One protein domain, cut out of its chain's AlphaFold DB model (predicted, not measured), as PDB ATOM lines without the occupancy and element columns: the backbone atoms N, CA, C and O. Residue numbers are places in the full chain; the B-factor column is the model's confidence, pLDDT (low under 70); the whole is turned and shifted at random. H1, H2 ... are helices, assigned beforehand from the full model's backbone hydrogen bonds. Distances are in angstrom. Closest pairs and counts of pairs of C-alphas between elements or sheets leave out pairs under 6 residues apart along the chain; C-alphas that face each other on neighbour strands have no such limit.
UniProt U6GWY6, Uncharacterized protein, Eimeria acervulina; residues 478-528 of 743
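AT A GLANCE: This is residues 478 to 528 of the 743 residues of an uncharacterized protein of Eimeria acervulina (UniProt U6GWY6). Two longer helices, H1 and H3, cross steeply one over the other, each touching with a few residues in its first half, while the link of residues 494 to 500 and the small helix H2 make the turn that brings the chain from one to the other. The far part of H3, from residue 520, sticks out with the last residues to 528 as an arm, and this arm adds to the length of the whole. The printed part has 51 residues with three named helices, in the order H1, H2, H3, and no named strand; the class is all helix. The whole is only just loose, close to compact, with a radius of gyration of the C-alphas of 12.0 A, and the C-alphas span 38 by 19 by 17 A.

HOW THE PARTS SIT: H1, residues 478 to 493, touches H3, residues 508 to 525, with 4 pairs of C-alphas within 8 A. The closest C-alphas of the two are those of Trp 485 and Lys 511, 6.8 A apart. H1 touches H3 with residues 481 to 485 alone, and H3 touches H1 with residues 511 to 515 alone. Their lines stand at a steep tilt of 66 degrees, they run opposite ways, and their centres are 11.8 A apart. H2, residues 501 to 506, is apart from H1. H2 and H3 meet only through their link. In H1 and H3 every O i to N i+4 pair is within hydrogen-bond range; in H2 0 of 2 such pairs are, beside 2 of 3 O i to N i+3 pairs.

IN THESE COORDINATES: H1 begins with the C-alpha of Leu 478 at (40.575, 6.626, 29.080) and runs to Thr 493, 22.4 A from first to last C-alpha. H2 runs from Pro 501, C-alpha at (52.794, 19.478, 27.529), to Cys 506. H3, the longest helix with 18 residues, runs from Leu 508 to Arg 525, 25.6 A from first to last C-alpha, and its last C-alpha is at (32.078, 1.748, 44.686).

THE WHOLE: The two C-alphas farthest apart are those of Ala 499 and Ser 528, at 37.8 A. Residues 520 to 528, of which 520 to 525 belong to H3, stand free. Without them the body of 42 residues spans 26 by 18 by 17 A and has a radius of gyration of 9.6 A. The link from H1 to H2 is short, with 7 residues, and the link from H2 to H3 is tight, with 1 residue. The printed part has no cut. The mean pLDDT of the printed part is 89.1, and no printed residue is under 70.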
ATOM      1  N   LEU A 478      39.235   6.070  28.893       77.88
ATOM      2  CA  LEU A 478      40.575   6.626  29.080       77.88
ATOM      3  C   LEU A 478      40.618   8.148  28.897       77.88
ATOM      4  O   LEU A 478      41.229   8.811  29.728       77.88
ATOM      5  N   GLU A 479      39.948   8.715  27.891       81.31
ATOM      6  CA  GLU A 479      39.967  10.169  27.646       81.31
ATOM      7  C   GLU A 479      39.324  10.935  28.806       81.31
ATOM      8  O   GLU A 479      39.891  11.904  29.307       81.31
ATOM      9  N   ALA A 480      38.213  10.418  29.338       82.94
ATOM     10  CA  ALA A 480      37.576  10.981  30.528       82.94
ATOM     11  C   ALA A 480      38.513  10.982  31.751       82.94
ATOM     12  O   ALA A 480      38.511  11.923  32.548       82.94
ATOM     13  N   LEU A 481      39.338   9.941  31.902       87.56
ATOM     14  CA  LEU A 481      40.317   9.848  32.984       87.56
ATOM     15  C   LEU A 481      41.474  10.838  32.788       87.56
ATOM     16  O   LEU A 481      41.972  11.401  33.767       87.56
ATOM     17  N   GLU A 482      41.894  11.064  31.543       89.44
ATOM     18  CA  GLU A 482      42.905  12.069  31.215       89.44
ATOM     19  C   GLU A 482      42.403  13.493  31.463       89.44
ATOM     20  O   GLU A 482      43.138  14.308  32.025       89.44
ATOM     21  N   ASP A 483      41.149  13.787  31.132       90.69
ATOM     22  CA  ASP A 483      40.540  15.085  31.418       90.69
ATOM     23  C   ASP A 483      40.357  15.318  32.921       90.69
ATOM     24  O   ASP A 483      40.626  16.416  33.418       90.69
ATOM     25  N   ASP A 484      39.980  14.286  33.679       91.94
ATOM     26  CA  ASP A 484      39.923  14.351  35.142       91.94
ATOM     27  C   ASP A 484      41.311  14.598  35.759       91.94
ATOM     28  O   ASP A 484      41.438  15.373  36.712       91.94
ATOM     29  N   TRP A 485      42.365  13.994  35.201       92.62
ATOM     30  CA  TRP A 485      43.747  14.269  35.600       92.62
ATOM     31  C   TRP A 485      44.147  15.723  35.313       92.62
ATOM     32  O   TRP A 485      44.690  16.400  36.194       92.62
ATOM     33  N   ARG A 486      43.826  16.236  34.118       93.69
ATOM     34  CA  ARG A 486      44.103  17.631  33.738       93.69
ATOM     35  C   ARG A 486      43.418  18.616  34.681       93.69
ATOM     36  O   ARG A 486      44.068  19.531  35.186       93.69
ATOM     37  N   LYS A 487      42.141  18.380  34.996       93.00
ATOM     38  CA  LYS A 487      41.376  19.175  35.972       93.00
ATOM     39  C   LYS A 487      41.988  19.100  37.372       93.00
ATOM     40  O   LYS A 487      42.092  20.121  38.046       93.00
ATOM     41  N   HIS A 488      42.436  17.919  37.804       92.88
ATOM     42  CA  HIS A 488      43.064  17.746  39.114       92.88
ATOM     43  C   HIS A 488      44.356  18.562  39.257       92.88
ATOM     44  O   HIS A 488      44.547  19.240  40.270       92.88
ATOM     45  N   ILE A 489      45.232  18.540  38.249       93.75
ATOM     46  CA  ILE A 489      46.457  19.348  38.257       93.75
ATOM     47  C   ILE A 489      46.140  20.838  38.178       93.75
ATOM     48  O   ILE A 489      46.711  21.607  38.954       93.75
ATOM     49  N   LEU A 490      45.181  21.244  37.343       92.75
ATOM     50  CA  LEU A 490      44.744  22.636  37.272       92.75
ATOM     51  C   LEU A 490      44.242  23.142  38.632       92.75
ATOM     52  O   LEU A 490      44.625  24.226  39.060       92.75
ATOM     53  N   TRP A 491      43.447  22.354  39.356       92.00
ATOM     54  CA  TRP A 491      42.946  22.746  40.677       92.00
ATOM     55  C   TRP A 491      44.013  22.748  41.769       92.00
ATOM     56  O   TRP A 491      44.001  23.617  42.636       92.00
ATOM     57  N   THR A 492      44.931  21.782  41.753       89.62
ATOM     58  CA  THR A 492      45.945  21.652  42.813       89.62
ATOM     59  C   THR A 492      47.119  22.604  42.633       89.62
ATOM     60  O   THR A 492      47.667  23.094  43.618       89.62
ATOM     61  N   THR A 493      47.510  22.873  41.388       89.56
ATOM     62  CA  THR A 493      48.711  23.660  41.072       89.56
ATOM     63  C   THR A 493      48.401  25.011  40.432       89.56
ATOM     64  O   THR A 493      49.261  25.890  40.433       89.56
ATOM     65  N   GLY A 494      47.194  25.202  39.891       93.00
ATOM     66  CA  GLY A 494      46.853  26.369  39.075       93.00
ATOM     67  C   GLY A 494      47.472  26.344  37.673       93.00
ATOM     68  O   GLY A 494      47.396  27.351  36.975       93.00
ATOM     69  N   MET A 495      48.109  25.240  37.264       92.25
ATOM     70  CA  MET A 495      48.772  25.114  35.964       92.25
ATOM     71  C   MET A 495      47.900  24.342  34.975       92.25
ATOM     72  O   MET A 495      47.429  23.246  35.277       92.25
ATOM     73  N   ASP A 496      47.730  24.893  33.776       93.19
ATOM     74  CA  ASP A 496      47.048  24.209  32.680       93.19
ATOM     75  C   ASP A 496      48.025  23.281  31.934       93.19
ATOM     76  O   ASP A 496      48.974  23.729  31.284       93.19
ATOM     77  N   LEU A 497      47.795  21.970  32.041       89.94
ATOM     78  CA  LEU A 497      48.584  20.937  31.360       89.94
ATOM     79  C   LEU A 497      48.479  21.024  29.833       89.94
ATOM     80  O   LEU A 497      49.433  20.652  29.152       89.94
ATOM     81  N   ALA A 498      47.366  21.536  29.294       90.69
ATOM     82  CA  ALA A 498      47.208  21.709  27.851       90.69
ATOM     83  C   ALA A 498      48.158  22.790  27.309       90.69
ATOM     84  O   ALA A 498      48.731  22.633  26.232       90.69
ATOM     85  N   ALA A 499      48.395  23.849  28.091       92.94
ATOM     86  CA  ALA A 499      49.345  24.908  27.753       92.94
ATOM     87  C   ALA A 499      50.816  24.483  27.932       92.94
ATOM     88  O   ALA A 499      51.718  25.093  27.351       92.94
ATOM     89  N   HIS A 500      51.081  23.436  28.724       91.44
ATOM     90  CA  HIS A 500      52.432  23.008  29.096       91.44
ATOM     91  C   HIS A 500      52.640  21.484  28.972       91.44
ATOM     92  O   HIS A 500      52.894  20.810  29.974       91.44
ATOM     93  N   PRO A 501      52.660  20.924  27.746       89.25
ATOM     94  CA  PRO A 501      52.794  19.478  27.529       89.25
ATOM     95  C   PRO A 501      54.128  18.896  28.030       89.25
ATOM     96  O   PRO A 501      54.242  17.699  28.284       89.25
ATOM     97  N   GLN A 502      55.157  19.733  28.209       88.75
ATOM     98  CA  GLN A 502      56.447  19.311  28.766       88.75
ATOM     99  C   GLN A 502      56.344  18.904  30.244       88.75
ATOM    100  O   GLN A 502      57.099  18.041  30.689       88.75
ATOM    101  N   LEU A 503      55.399  19.490  30.988       89.56
ATOM    102  CA  LEU A 503      55.184  19.166  32.397       89.56
ATOM    103  C   LEU A 503      54.491  17.819  32.575       89.56
ATOM    104  O   LEU A 503      54.752  17.152  33.571       89.56
ATOM    105  N   ASP A 504      53.688  17.377  31.604       88.81
ATOM    106  CA  ASP A 504      52.999  16.085  31.689       88.81
ATOM    107  C   ASP A 504      54.005  14.934  31.843       88.81
ATOM    108  O   ASP A 504      53.826  14.050  32.676       88.81
ATOM    109  N   ARG A 505      55.158  15.016  31.158       86.50
ATOM    110  CA  ARG A 505      56.254  14.043  31.311       86.50
ATOM    111  C   ARG A 505      56.857  14.038  32.715       86.50
ATOM    112  O   ARG A 505      57.135  12.971  33.251       86.50
ATOM    113  N   CYS A 506      57.058  15.210  33.316       88.06
ATOM    114  CA  CYS A 506      57.573  15.317  34.684       88.06
ATOM    115  C   CYS A 506      56.551  14.841  35.726       88.06
ATOM    116  O   CYS A 506      56.938  14.400  36.806       88.06
ATOM    117  N   LEU A 507      55.260  14.911  35.395       91.69
ATOM    118  CA  LEU A 507      54.154  14.543  36.271       91.69
ATOM    119  C   LEU A 507      53.620  13.126  36.022       91.69
ATOM    120  O   LEU A 507      52.662  12.733  36.682       91.69
ATOM    121  N   LEU A 508      54.249  12.326  35.152       90.38
ATOM    122  CA  LEU A 508      53.824  10.950  34.852       90.38
ATOM    123  C   LEU A 508      53.675  10.079  36.106       90.38
ATOM    124  O   LEU A 508      52.670   9.388  36.249       90.38
ATOM    125  N   LEU A 509      54.618  10.163  37.051       88.62
ATOM    126  CA  LEU A 509      54.538   9.419  38.317       88.62
ATOM    127  C   LEU A 509      53.330   9.847  39.163       88.62
ATOM    128  O   LEU A 509      52.691   9.032  39.827       88.62
ATOM    129  N   GLN A 510      52.986  11.135  39.128       89.38
ATOM    130  CA  GLN A 510      51.832  11.662  39.848       89.38
ATOM    131  C   GLN A 510      50.520  11.315  39.126       89.38
ATOM    132  O   GLN A 510      49.530  11.014  39.796       89.38
ATOM    133  N   LYS A 511      50.531  11.278  37.784       93.38
ATOM    134  CA  LYS A 511      49.424  10.795  36.945       93.38
ATOM    135  C   LYS A 511      49.127   9.334  37.261       93.38
ATOM    136  O   LYS A 511      47.975   8.989  37.500       93.38
ATOM    137  N   GLU A 512      50.154   8.492  37.358       91.25
ATOM    138  CA  GLU A 512      50.002   7.083  37.727       91.25
ATOM    139  C   GLU A 512      49.376   6.926  39.121       91.25
ATOM    140  O   GLU A 512      48.365   6.240  39.273       91.25
ATOM    141  N   ALA A 513      49.903   7.628  40.130       90.62
ATOM    142  CA  ALA A 513      49.346   7.591  41.483       90.62
ATOM    143  C   ALA A 513      47.887   8.087  41.534       90.62
ATOM    144  O   ALA A 513      47.062   7.548  42.278       90.62
ATOM    145  N   PHE A 514      47.546   9.107  40.743       94.69
ATOM    146  CA  PHE A 514      46.178   9.605  40.617       94.69
ATOM    147  C   PHE A 514      45.248   8.564  39.987       94.69
ATOM    148  O   PHE A 514      44.182   8.281  40.543       94.69
ATOM    149  N   ILE A 515      45.670   7.951  38.879       91.94
ATOM    150  CA  ILE A 515      44.925   6.895  38.188       91.94
ATOM    151  C   ILE A 515      44.691   5.711  39.128       91.94
ATOM    152  O   ILE A 515      43.558   5.249  39.249       91.94
ATOM    153  N   GLN A 516      45.714   5.271  39.866       92.00
ATOM    154  CA  GLN A 516      45.588   4.190  40.845       92.00
ATOM    155  C   GLN A 516      44.569   4.526  41.944       92.00
ATOM    156  O   GLN A 516      43.717   3.701  42.272       92.00
ATOM    157  N   ARG A 517      44.589   5.752  42.489       91.31
ATOM    158  CA  ARG A 517      43.610   6.193  43.501       91.31
ATOM    159  C   ARG A 517      42.187   6.220  42.955       91.31
ATOM    160  O   ARG A 517      41.268   5.770  43.638       91.31
ATOM    161  N   ARG A 518      41.998   6.730  41.734       89.12
ATOM    162  CA  ARG A 518      40.690   6.749  41.062       89.12
ATOM    163  C   ARG A 518      40.195   5.338  40.773       89.12
ATOM    164  O   ARG A 518      39.049   5.043  41.090       89.12
ATOM    165  N   TYR A 519      41.058   4.462  40.269       86.19
ATOM    166  CA  TYR A 519      40.741   3.053  40.049       86.19
ATOM    167  C   TYR A 519      40.313   2.369  41.351       86.19
ATOM    168  O   TYR A 519      39.244   1.770  41.402       86.19
ATOM    169  N   LEU A 520      41.068   2.534  42.443       88.50
ATOM    170  CA  LEU A 520      40.699   1.976  43.748       88.50
ATOM    171  C   LEU A 520      39.365   2.529  44.267       88.50
ATOM    172  O   LEU A 520      38.581   1.782  44.850       88.50
ATOM    173  N   ALA A 521      39.076   3.814  44.048       87.00
ATOM    174  CA  ALA A 521      37.789   4.406  44.409       87.00
ATOM    175  C   ALA A 521      36.630   3.820  43.584       87.00
ATOM    176  O   ALA A 521      35.575   3.525  44.144       87.00
ATOM    177  N   VAL A 522      36.834   3.603  42.280       84.88
ATOM    178  CA  VAL A 522      35.849   2.957  41.400       84.88
ATOM    179  C   VAL A 522      35.623   1.507  41.822       84.88
ATOM    180  O   VAL A 522      34.480   1.120  42.022       84.88
ATOM    181  N   VAL A 523      36.684   0.731  42.057       87.38
ATOM    182  CA  VAL A 523      36.585  -0.667  42.516       87.38
ATOM    183  C   VAL A 523      35.890  -0.770  43.877       87.38
ATOM    184  O   VAL A 523      35.147  -1.719  44.110       87.38
ATOM    185  N   ARG A 524      36.084   0.210  44.772       86.44
ATOM    186  CA  ARG A 524      35.367   0.275  46.058       86.44
ATOM    187  C   ARG A 524      33.874   0.547  45.893       86.44
ATOM    188  O   ARG A 524      33.086  -0.021  46.637       86.44
ATOM    189  N   ARG A 525      33.489   1.411  44.951       85.25
ATOM    190  CA  ARG A 525      32.078   1.748  44.686       85.25
ATOM    191  C   ARG A 525      31.364   0.687  43.855       85.25
ATOM    192  O   ARG A 525      30.169   0.479  44.019       85.25
ATOM    193  N   HIS A 526      32.104   0.011  42.985       81.25
ATOM    194  CA  HIS A 526      31.584  -0.955  42.031       81.25
ATOM    195  C   HIS A 526      32.428  -2.239  42.068       81.25
ATOM    196  O   HIS A 526      33.228  -2.486  41.161       81.25
ATOM    197  N   PRO A 527      32.271  -3.086  43.104       81.81
ATOM    198  CA  PRO A 527      33.072  -4.303  43.261       81.81
ATOM    199  C   PRO A 527      32.865  -5.321  42.125       81.81
ATOM    200  O   PRO A 527      33.747  -6.142  41.877       81.81
ATOM    201  N   SER A 528      31.743  -5.241  41.400       73.12
ATOM    202  CA  SER A 528      31.461  -6.029  40.191       73.12
ATOM    203  C   SER A 528      32.317  -5.626  38.982       73.12
ATOM    204  O   SER A 528      32.531  -6.443  38.093       73.12
TER     205      SER A 528